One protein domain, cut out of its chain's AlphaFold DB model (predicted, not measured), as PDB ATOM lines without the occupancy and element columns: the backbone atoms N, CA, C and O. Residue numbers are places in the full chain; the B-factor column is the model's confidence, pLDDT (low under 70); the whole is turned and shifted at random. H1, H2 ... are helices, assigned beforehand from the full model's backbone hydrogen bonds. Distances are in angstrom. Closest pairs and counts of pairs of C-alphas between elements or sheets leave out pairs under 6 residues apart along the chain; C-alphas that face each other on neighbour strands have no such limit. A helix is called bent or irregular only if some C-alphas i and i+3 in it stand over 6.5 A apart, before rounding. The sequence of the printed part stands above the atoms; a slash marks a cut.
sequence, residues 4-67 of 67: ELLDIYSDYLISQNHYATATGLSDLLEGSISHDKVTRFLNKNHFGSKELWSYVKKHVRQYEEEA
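AT A GLANCE: This is residues 4 to 67 of the 67 residues of the protein "Transposase" of Piscirickettsia salmonis (UniProt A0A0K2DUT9). A small compact head of three short helices, H1, H2 and H3, has a long kinked helix, H4, sticking out from it as an arm. In the head H2 and H3 form a helical hairpin, and H1 is near both; residues 43 to 67 stand free. The printed part has 64 residues with four named helices in the order H1, H2, H3, H4 and no named strand, class all helix. The whole is loose, with a radius of gyration of the C-alphas of 14.5 A, and elongated, spanning 41 by 24 by 20 A.

HOW THE PARTS SIT: H1, residues 4 to 15, is close to but not clearly touching H2, residues 22 to 28; their closest C-alphas, of Tyr 12 and Leu 25, are 7.0 A apart, and their lines are about perpendicular at 83 degrees. H2 touches H3, residues 35 to 44, at a steep tilt of 39 degrees, opposite ways, a hairpin; the closest C-alphas, of Ala 22 and His 35, are 4.6 A apart. H1 and H3 are close but not clearly touching, the closest C-alphas, of Leu 5 and Val 38, being 7.6 A apart. H4, residues 49 to 66, is apart from H1, H2 and H3. Every O i to N i+4 pair is within hydrogen-bond range in H1, H2 and H3, and 12 of 14 are in H4.

IN THESE COORDINATES: H1 begins at C-alpha 4, (266.798, 147.891, 221.321), and is 16.3 A long from first to last C-alpha; H2 is 9.8 A and H3 14.3 A. H4, 25.5 A, ends at C-alpha 66, (246.655, 163.034, 223.634). It has a kink of 41 degrees near residue 56 and is irregular, but only just: C-alphas 55 and 58 are 6.6 A apart.

THE WHOLE: The C-alphas farthest apart, of Gly 31 and Ala 67, are 42.1 A apart. The printed part has no cut. The link from H3 to H4 is tight; the other two are short. The mean pLDDT of the printed part is 91.0, and residue 67 is under 70.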
ATOM      1  N   GLU A   4     267.003 148.984 222.282       90.56
ATOM      2  CA  GLU A   4     266.798 147.891 221.321       90.56
ATOM      3  C   GLU A   4     267.030 146.514 221.948       90.56
ATOM      4  O   GLU A   4     266.228 145.601 221.785       90.56
ATOM      5  N   LEU A   5     268.121 146.362 222.709       91.94
ATOM      6  CA  LEU A   5     268.411 145.095 223.379       91.94
ATOM      7  C   LEU A   5     267.425 144.805 224.517       91.94
ATOM      8  O   LEU A   5     267.127 143.641 224.761       91.94
ATOM      9  N   LEU A   6     266.945 145.842 225.213       91.38
ATOM     10  CA  LEU A   6     265.903 145.679 226.220       91.38
ATOM     11  C   LEU A   6     264.602 145.215 225.574       91.38
ATOM     12  O   LEU A   6     264.058 144.227 226.042       91.38
ATOM     13  N   ASP A   7     264.154 145.900 224.523       91.56
ATOM     14  CA  ASP A   7     262.873 145.660 223.863       91.56
ATOM     15  C   ASP A   7     262.836 144.236 223.281       91.56
ATOM     16  O   ASP A   7     261.952 143.453 223.618       91.56
ATOM     17  N   ILE A   8     263.877 143.831 222.539       94.12
ATOM     18  CA  ILE A   8     263.989 142.463 221.999       94.12
ATOM     19  C   ILE A   8     264.011 141.419 223.122       94.12
ATOM     20  O   ILE A   8     263.366 140.374 223.018       94.12
ATOM     21  N   TYR A   9     264.767 141.670 224.197       93.12
ATOM     22  CA  TYR A   9     264.855 140.717 225.299       93.12
ATOM     23  C   TYR A   9     263.532 140.624 226.068       93.12
ATOM     24  O   TYR A   9     263.117 139.520 226.409       93.12
ATOM     25  N   SER A  10     262.836 141.739 226.307       91.88
ATOM     26  CA  SER A  10     261.518 141.727 226.943       91.88
ATOM     27  C   SER A  10     260.467 141.044 226.075       91.88
ATOM     28  O   SER A  10     259.708 140.236 226.599       91.88
ATOM     29  N   ASP A  11     260.465 141.290 224.765       93.31
ATOM     30  CA  ASP A  11     259.530 140.650 223.835       93.31
ATOM     31  C   ASP A  11     259.756 139.139 223.788       93.31
ATOM     32  O   ASP A  11     258.807 138.355 223.808       93.31
ATOM     33  N   TYR A  12     261.017 138.706 223.810       94.50
ATOM     34  CA  TYR A  12     261.364 137.295 223.939       94.50
ATOM     35  C   TYR A  12     260.851 136.690 225.251       94.50
ATOM     36  O   TYR A  12     260.220 135.635 225.231       94.50
ATOM     37  N   LEU A  13     261.075 137.360 226.385       93.00
ATOM     38  CA  LEU A  13     260.608 136.881 227.689       93.00
ATOM     39  C   LEU A  13     259.078 136.795 227.776       93.00
ATOM     40  O   LEU A  13     258.565 135.899 228.437       93.00
ATOM     41  N   ILE A  14     258.355 137.715 227.130       93.69
ATOM     42  CA  ILE A  14     256.885 137.740 227.119       93.69
ATOM     43  C   ILE A  14     256.320 136.686 226.158       93.69
ATOM     44  O   ILE A  14     255.299 136.070 226.452       93.69
ATOM     45  N   SER A  15     256.961 136.487 225.005       91.81
ATOM     46  CA  SER A  15     256.477 135.580 223.955       91.81
ATOM     47  C   SER A  15     256.825 134.109 224.193       91.81
ATOM     48  O   SER A  15     256.149 133.231 223.651       91.81
ATOM     49  N   GLN A  16     257.859 133.808 224.983       87.56
ATOM     50  CA  GLN A  16     258.225 132.430 225.293       87.56
ATOM     51  C   GLN A  16     257.340 131.819 226.378       87.56
ATOM     52  O   GLN A  16     257.298 132.275 227.514       87.56
ATOM     53  N   ASN A  17     256.711 130.693 226.039       87.44
ATOM     54  CA  ASN A  17     255.902 129.892 226.967       87.44
ATOM     55  C   ASN A  17     256.719 128.815 227.711       87.44
ATOM     56  O   ASN A  17     256.171 128.033 228.487       87.44
ATOM     57  N   HIS A  18     258.024 128.742 227.449       86.50
ATOM     58  CA  HIS A  18     258.951 127.781 228.043       86.50
ATOM     59  C   HIS A  18     260.032 128.492 228.866       86.50
ATOM     60  O   HIS A  18     260.017 129.709 229.034       86.50
ATOM     61  N   TYR A  19     260.979 127.722 229.406       89.56
ATOM     62  CA  TYR A  19     262.105 128.264 230.158       89.56
ATOM     63  C   TYR A  19     262.966 129.177 229.274       89.56
ATOM     64  O   TYR A  19     263.693 128.708 228.399       89.56
ATOM     65  N   ALA A  20     262.862 130.486 229.501       92.75
ATOM     66  CA  ALA A  20     263.566 131.488 228.719       92.75
ATOM     67  C   ALA A  20     265.032 131.615 229.161       92.75
ATOM     68  O   ALA A  20     265.331 131.766 230.348       92.75
ATOM     69  N   THR A  21     265.956 131.593 228.197       93.88
ATOM     70  CA  THR A  21     267.398 131.730 228.444       93.88
ATOM     71  C   THR A  21     268.046 132.662 227.424       93.88
ATOM     72  O   THR A  21     267.581 132.801 226.294       93.88
ATOM     73  N   ALA A  22     269.164 133.293 227.797       92.88
ATOM     74  CA  ALA A  22     269.932 134.130 226.873       92.88
ATOM     75  C   ALA A  22     270.506 133.327 225.690       92.88
ATOM     76  O   ALA A  22     270.638 133.860 224.590       92.88
ATOM     77  N   THR A  23     270.831 132.047 225.904       94.44
ATOM     78  CA  THR A  23     271.220 131.120 224.834       94.44
ATOM     79  C   THR A  23     270.044 130.805 223.920       94.44
ATOM     80  O   THR A  23     270.197 130.919 222.712       94.44
ATOM     81  N   GLY A  24     268.854 130.549 224.470       93.75
ATOM     82  CA  GLY A  24     267.643 130.319 223.682       93.75
ATOM     83  C   GLY A  24     267.264 131.516 222.805       93.75
ATOM     84  O   GLY A  24     266.877 131.327 221.656       93.75
ATOM     85  N   LEU A  25     267.435 132.747 223.301       94.19
ATOM     86  CA  LEU A  25     267.285 133.945 222.468       94.19
ATOM     87  C   LEU A  25     268.354 134.021 221.369       94.19
ATOM     88  O   LEU A  25     268.041 134.342 220.227       94.19
ATOM     89  N   SER A  26     269.616 133.757 221.713       95.25
ATOM     90  CA  SER A  26     270.720 133.774 220.748       95.25
ATOM     91  C   SER A  26     270.481 132.777 219.618       95.25
ATOM     92  O   SER A  26     270.703 133.119 218.461       95.25
ATOM     93  N   ASP A  27     269.999 131.579 219.939       94.44
ATOM     94  CA  ASP A  27     269.679 130.540 218.960       94.44
ATOM     95  C   ASP A  27     268.471 130.944 218.098       94.44
ATOM     96  O   ASP A  27     268.522 130.810 216.878       94.44
ATOM     97  N   LEU A  28     267.422 131.520 218.708       93.12
ATOM     98  CA  LEU A  28     266.241 132.037 217.999       93.12
ATOM     99  C   LEU A  28     266.599 133.120 216.972       93.12
ATOM    100  O   LEU A  28     265.961 133.224 215.929       93.12
ATOM    101  N   LEU A  29     267.606 133.935 217.279       93.31
ATOM    102  CA  LEU A  29     268.070 135.025 216.427       93.31
ATOM    103  C   LEU A  29     269.281 134.641 215.565       93.31
ATOM    104  O   LEU A  29     269.995 135.535 215.098       93.31
ATOM    105  N   GLU A  30     269.548 133.342 215.402       94.56
ATOM    106  CA  GLU A  30     270.649 132.792 214.597       94.56
ATOM    107  C   GLU A  30     272.017 133.420 214.934       94.56
ATOM    108  O   GLU A  30     272.862 133.677 214.078       94.56
ATOM    109  N   GLY A  31     272.237 133.729 216.213       91.62
ATOM    110  CA  GLY A  31     273.471 134.323 216.724       91.62
ATOM    111  C   GLY A  31     273.645 135.820 216.453       91.62
ATOM    112  O   GLY A  31     274.666 136.383 216.855       91.62
ATOM    113  N   SER A  32     272.671 136.505 215.839       92.75
ATOM    114  CA  SER A  32     272.742 137.962 215.608       92.75
ATOM    115  C   SER A  32     272.841 138.773 216.910       92.75
ATOM    116  O   SER A  32     273.465 139.839 216.956       92.75
ATOM    117  N   ILE A  33     272.299 138.234 218.006       93.00
ATOM    118  CA  ILE A  33     272.545 138.691 219.373       93.00
ATOM    119  C   ILE A  33     273.147 137.530 220.158       93.00
ATOM    120  O   ILE A  33     272.467 136.550 220.426       93.00
ATOM    121  N   SER A  34     274.407 137.658 220.581       94.38
ATOM    122  CA  SER A  34     275.035 136.630 221.413       94.38
ATOM    123  C   SER A  34     274.451 136.603 222.827       94.38
ATOM    124  O   SER A  34     274.171 137.647 223.424       94.38
ATOM    125  N   HIS A  35     274.352 135.409 223.412       92.94
ATOM    126  CA  HIS A  35     273.926 135.242 224.806       92.94
ATOM    127  C   HIS A  35     274.802 136.049 225.786       92.94
ATOM    128  O   HIS A  35     274.299 136.660 226.726       92.94
ATOM    129  N   ASP A  36     276.105 136.153 225.512       94.25
ATOM    130  CA  ASP A  36     277.040 136.987 226.274       94.25
ATOM    131  C   ASP A  36     276.679 138.473 226.253       94.25
ATOM    132  O   ASP A  36     276.874 139.179 227.246       94.25
ATOM    133  N   LYS A  37     276.160 138.981 225.129       94.12
ATOM    134  CA  LYS A  37     275.738 140.381 225.007       94.12
ATOM    135  C   LYS A  37     274.559 140.669 225.936       94.12
ATOM    136  O   LYS A  37     274.555 141.720 226.577       94.12
ATOM    137  N   VAL A  38     273.622 139.729 226.059       92.75
ATOM    138  CA  VAL A  38     272.492 139.803 227.000       92.75
ATOM    139  C   VAL A  38     272.998 139.773 228.443       92.75
ATOM    140  O   VAL A  38     272.681 140.670 229.221       92.75
ATOM    141  N   THR A  39     273.867 138.820 228.791       92.31
ATOM    142  CA  THR A  39     274.439 138.709 230.145       92.31
ATOM    143  C   THR A  39     275.202 139.971 230.545       92.31
ATOM    144  O   THR A  39     274.987 140.523 231.624       92.31
ATOM    145  N   ARG A  40     276.065 140.491 229.662       94.25
ATOM    146  CA  ARG A  40     276.785 141.752 229.903       94.25
ATOM    147  C   ARG A  40     275.835 142.930 230.044       94.25
ATOM    148  O   ARG A  40     276.105 143.812 230.850       94.25
ATOM    149  N   PHE A  41     274.754 142.969 229.266       92.25
ATOM    150  CA  PHE A  41     273.751 144.023 229.367       92.25
ATOM    151  C   PHE A  41     273.066 144.017 230.732       92.25
ATOM    152  O   PHE A  41     273.082 145.054 231.392       92.25
ATOM    153  N   LEU A  42     272.555 142.863 231.173       89.62
ATOM    154  CA  LEU A  42     271.881 142.708 232.465       89.62
ATOM    155  C   LEU A  42     272.816 142.999 233.646       89.62
ATOM    156  O   LEU A  42     272.401 143.625 234.615       89.62
ATOM    157  N   ASN A  43     274.096 142.638 233.532       91.19
ATOM    158  CA  ASN A  43     275.099 142.910 234.565       91.19
ATOM    159  C   ASN A  43     275.628 144.354 234.560       91.19
ATOM    160  O   ASN A  43     276.322 144.754 235.491       91.19
ATOM    161  N   LYS A  44     275.354 145.145 233.515       89.94
ATOM    162  CA  LYS A  44     275.956 146.478 233.355       89.94
ATOM    163  C   LYS A  44     275.438 147.490 234.373       89.94
ATOM    164  O   LYS A  44     276.176 148.401 234.730       89.94
ATOM    165  N   ASN A  45     274.171 147.389 234.767       83.69
ATOM    166  CA  ASN A  45     273.513 148.345 235.653       83.69
ATOM    167  C   ASN A  45     272.470 147.651 236.529       83.69
ATOM    168  O   ASN A  45     271.983 146.573 236.206       83.69
ATOM    169  N   HIS A  46     272.064 148.330 237.599       84.31
ATOM    170  CA  HIS A  46     270.878 147.955 238.353       84.31
ATOM    171  C   HIS A  46     269.627 148.426 237.593       84.31
ATOM    172  O   HIS A  46     269.403 149.626 237.455       84.31
ATOM    173  N   PHE A  47     268.836 147.493 237.059       84.62
ATOM    174  CA  PHE A  47     267.582 147.779 236.348       84.62
ATOM    175  C   PHE A  47     266.385 147.657 237.301       84.62
ATOM    176  O   PHE A  47     265.563 146.755 237.169       84.62
ATOM    177  N   GLY A  48     266.326 148.528 238.309       87.88
ATOM    178  CA  GLY A  48     265.265 148.527 239.312       87.88
ATOM    179  C   GLY A  48     264.038 149.344 238.899       87.88
ATOM    180  O   GLY A  48     263.953 149.912 237.806       87.88
ATOM    181  N   SER A  49     263.073 149.455 239.817       90.94
ATOM    182  CA  SER A  49     261.820 150.192 239.590       90.94
ATOM    183  C   SER A  49     262.043 151.666 239.239       90.94
ATOM    184  O   SER A  49     261.276 152.243 238.470       90.94
ATOM    185  N   LYS A  50     263.098 152.290 239.779       92.12
ATOM    186  CA  LYS A  50     263.430 153.697 239.515       92.12
ATOM    187  C   LYS A  50     263.854 153.907 238.060       92.12
ATOM    188  O   LYS A  50     263.401 154.853 237.413       92.12
ATOM    189  N   GLU A  51     264.718 153.037 237.549       90.06
ATOM    190  CA  GLU A  51     265.231 153.091 236.182       90.06
ATOM    191  C   GLU A  51     264.120 152.781 235.177       90.06
ATOM    192  O   GLU A  51     263.967 153.508 234.191       90.06
ATOM    193  N   LEU A  52     263.299 151.768 235.474       89.19
ATOM    194  CA  LEU A  52     262.121 151.416 234.681       89.19
ATOM    195  C   LEU A  52     261.097 152.557 234.638       89.19
ATOM    196  O   LEU A  52     260.622 152.907 233.561       89.19
ATOM    197  N   TRP A  53     260.807 153.207 235.770       92.62
ATOM    198  CA  TRP A  53     259.909 154.366 235.790       92.62
ATOM    199  C   TRP A  53     260.442 155.515 234.932       92.62
ATOM    200  O   TRP A  53     259.704 156.086 234.135       92.62
ATOM    201  N   SER A  54     261.734 155.832 235.038       91.19
ATOM    202  CA  SER A  54     262.364 156.869 234.206       91.19
ATOM    203  C   SER A  54     262.265 156.558 232.705       91.19
ATOM    204  O   SER A  54     262.101 157.471 231.891       91.19
ATOM    205  N   TYR A  55     262.326 155.273 232.336       89.19
ATOM    206  CA  TYR A  55     262.137 154.807 230.963       89.19
ATOM    207  C   TYR A  55     260.689 154.989 230.482       89.19
ATOM    208  O   TYR A  55     260.463 155.665 229.478       89.19
ATOM    209  N   VAL A  56     259.721 154.447 231.223       91.44
ATOM    210  CA  VAL A  56     258.302 154.393 230.827       91.44
ATOM    211  C   VAL A  56     257.606 155.752 230.941       91.44
ATOM    212  O   VAL A  56     256.724 156.062 230.144       91.44
ATOM    213  N   LYS A  57     258.032 156.618 231.874       94.00
ATOM    214  CA  LYS A  57     257.398 157.920 232.144       94.00
ATOM    215  C   LYS A  57     257.238 158.785 230.895       94.00
ATOM    216  O   LYS A  57     256.224 159.459 230.760       94.00
ATOM    217  N   LYS A  58     258.224 158.787 229.991       91.06
ATOM    218  CA  LYS A  58     258.137 159.561 228.740       91.06
ATOM    219  C   LYS A  58     256.986 159.083 227.859       91.06
ATOM    220  O   LYS A  58     256.282 159.916 227.312       91.06
ATOM    221  N   HIS A  59     256.799 157.771 227.764       90.38
ATOM    222  CA  HIS A  59     255.736 157.180 226.963       90.38
ATOM    223  C   HIS A  59     254.358 157.453 227.577       90.38
ATOM    224  O   HIS A  59     253.437 157.833 226.873       90.38
ATOM    225  N   VAL A  60     254.243 157.374 228.907       94.19
ATOM    226  CA  VAL A  60     253.002 157.722 229.622       94.19
ATOM    227  C   VAL A  60     252.598 159.180 229.383       94.19
ATOM    228  O   VAL A  60     251.439 159.440 229.090       94.19
ATOM    229  N   ARG A  61     253.545 160.130 229.454       94.31
ATOM    230  CA  ARG A  61     253.251 161.557 229.216       94.31
ATOM    231  C   ARG A  61     252.763 161.848 227.797       94.31
ATOM    232  O   ARG A  61     251.923 162.720 227.645       94.31
ATOM    233  N   GLN A  62     253.250 161.114 226.794       94.44
ATOM    234  CA  GLN A  62     252.763 161.259 225.417       94.44
ATOM    235  C   GLN A  62     251.258 160.977 225.334       94.44
ATOM    236  O   GLN A  62     250.521 161.792 224.800       94.44
ATOM    237  N   TYR A  63     250.788 159.885 225.944       93.38
ATOM    238  CA  TYR A  63     249.362 159.545 225.926       93.38
ATOM    239  C   TYR A  63     248.496 160.427 226.831       93.38
ATOM    240  O   TYR A  63     247.317 160.603 226.554       93.38
ATOM    241  N   GLU A  64     249.048 160.978 227.915       92.25
ATOM    242  CA  GLU A  64     248.321 161.942 228.753       92.25
ATOM    243  C   GLU A  64     248.052 163.270 228.032       92.25
ATOM    244  O   GLU A  64     247.069 163.928 228.345       92.25
ATOM    245  N   GLU A  65     248.920 163.683 227.104       86.06
ATOM    246  CA  GLU A  65     248.739 164.904 226.304       86.06
ATOM    247  C   GLU A  65     247.789 164.691 225.110       86.06
ATOM    248  O   GLU A  65     247.262 165.658 224.559       86.06
ATOM    249  N   GLU A  66     247.572 163.436 224.709       73.38
ATOM    250  CA  GLU A  66     246.655 163.034 223.634       73.38
ATOM    251  C   GLU A  66     245.200 162.837 224.110       73.38
ATOM    252  O   GLU A  66     244.299 162.742 223.271       73.38
ATOM    253  N   ALA A  67     244.971 162.772 225.428       61.16
ATOM    254  CA  ALA A  67     243.673 162.540 226.074       61.16
ATOM    255  C   ALA A  67     243.025 163.836 226.591       61.16
ATOM    256  O   ALA A  67     241.784 163.953 226.455       61.16
TER     257      ALA A  67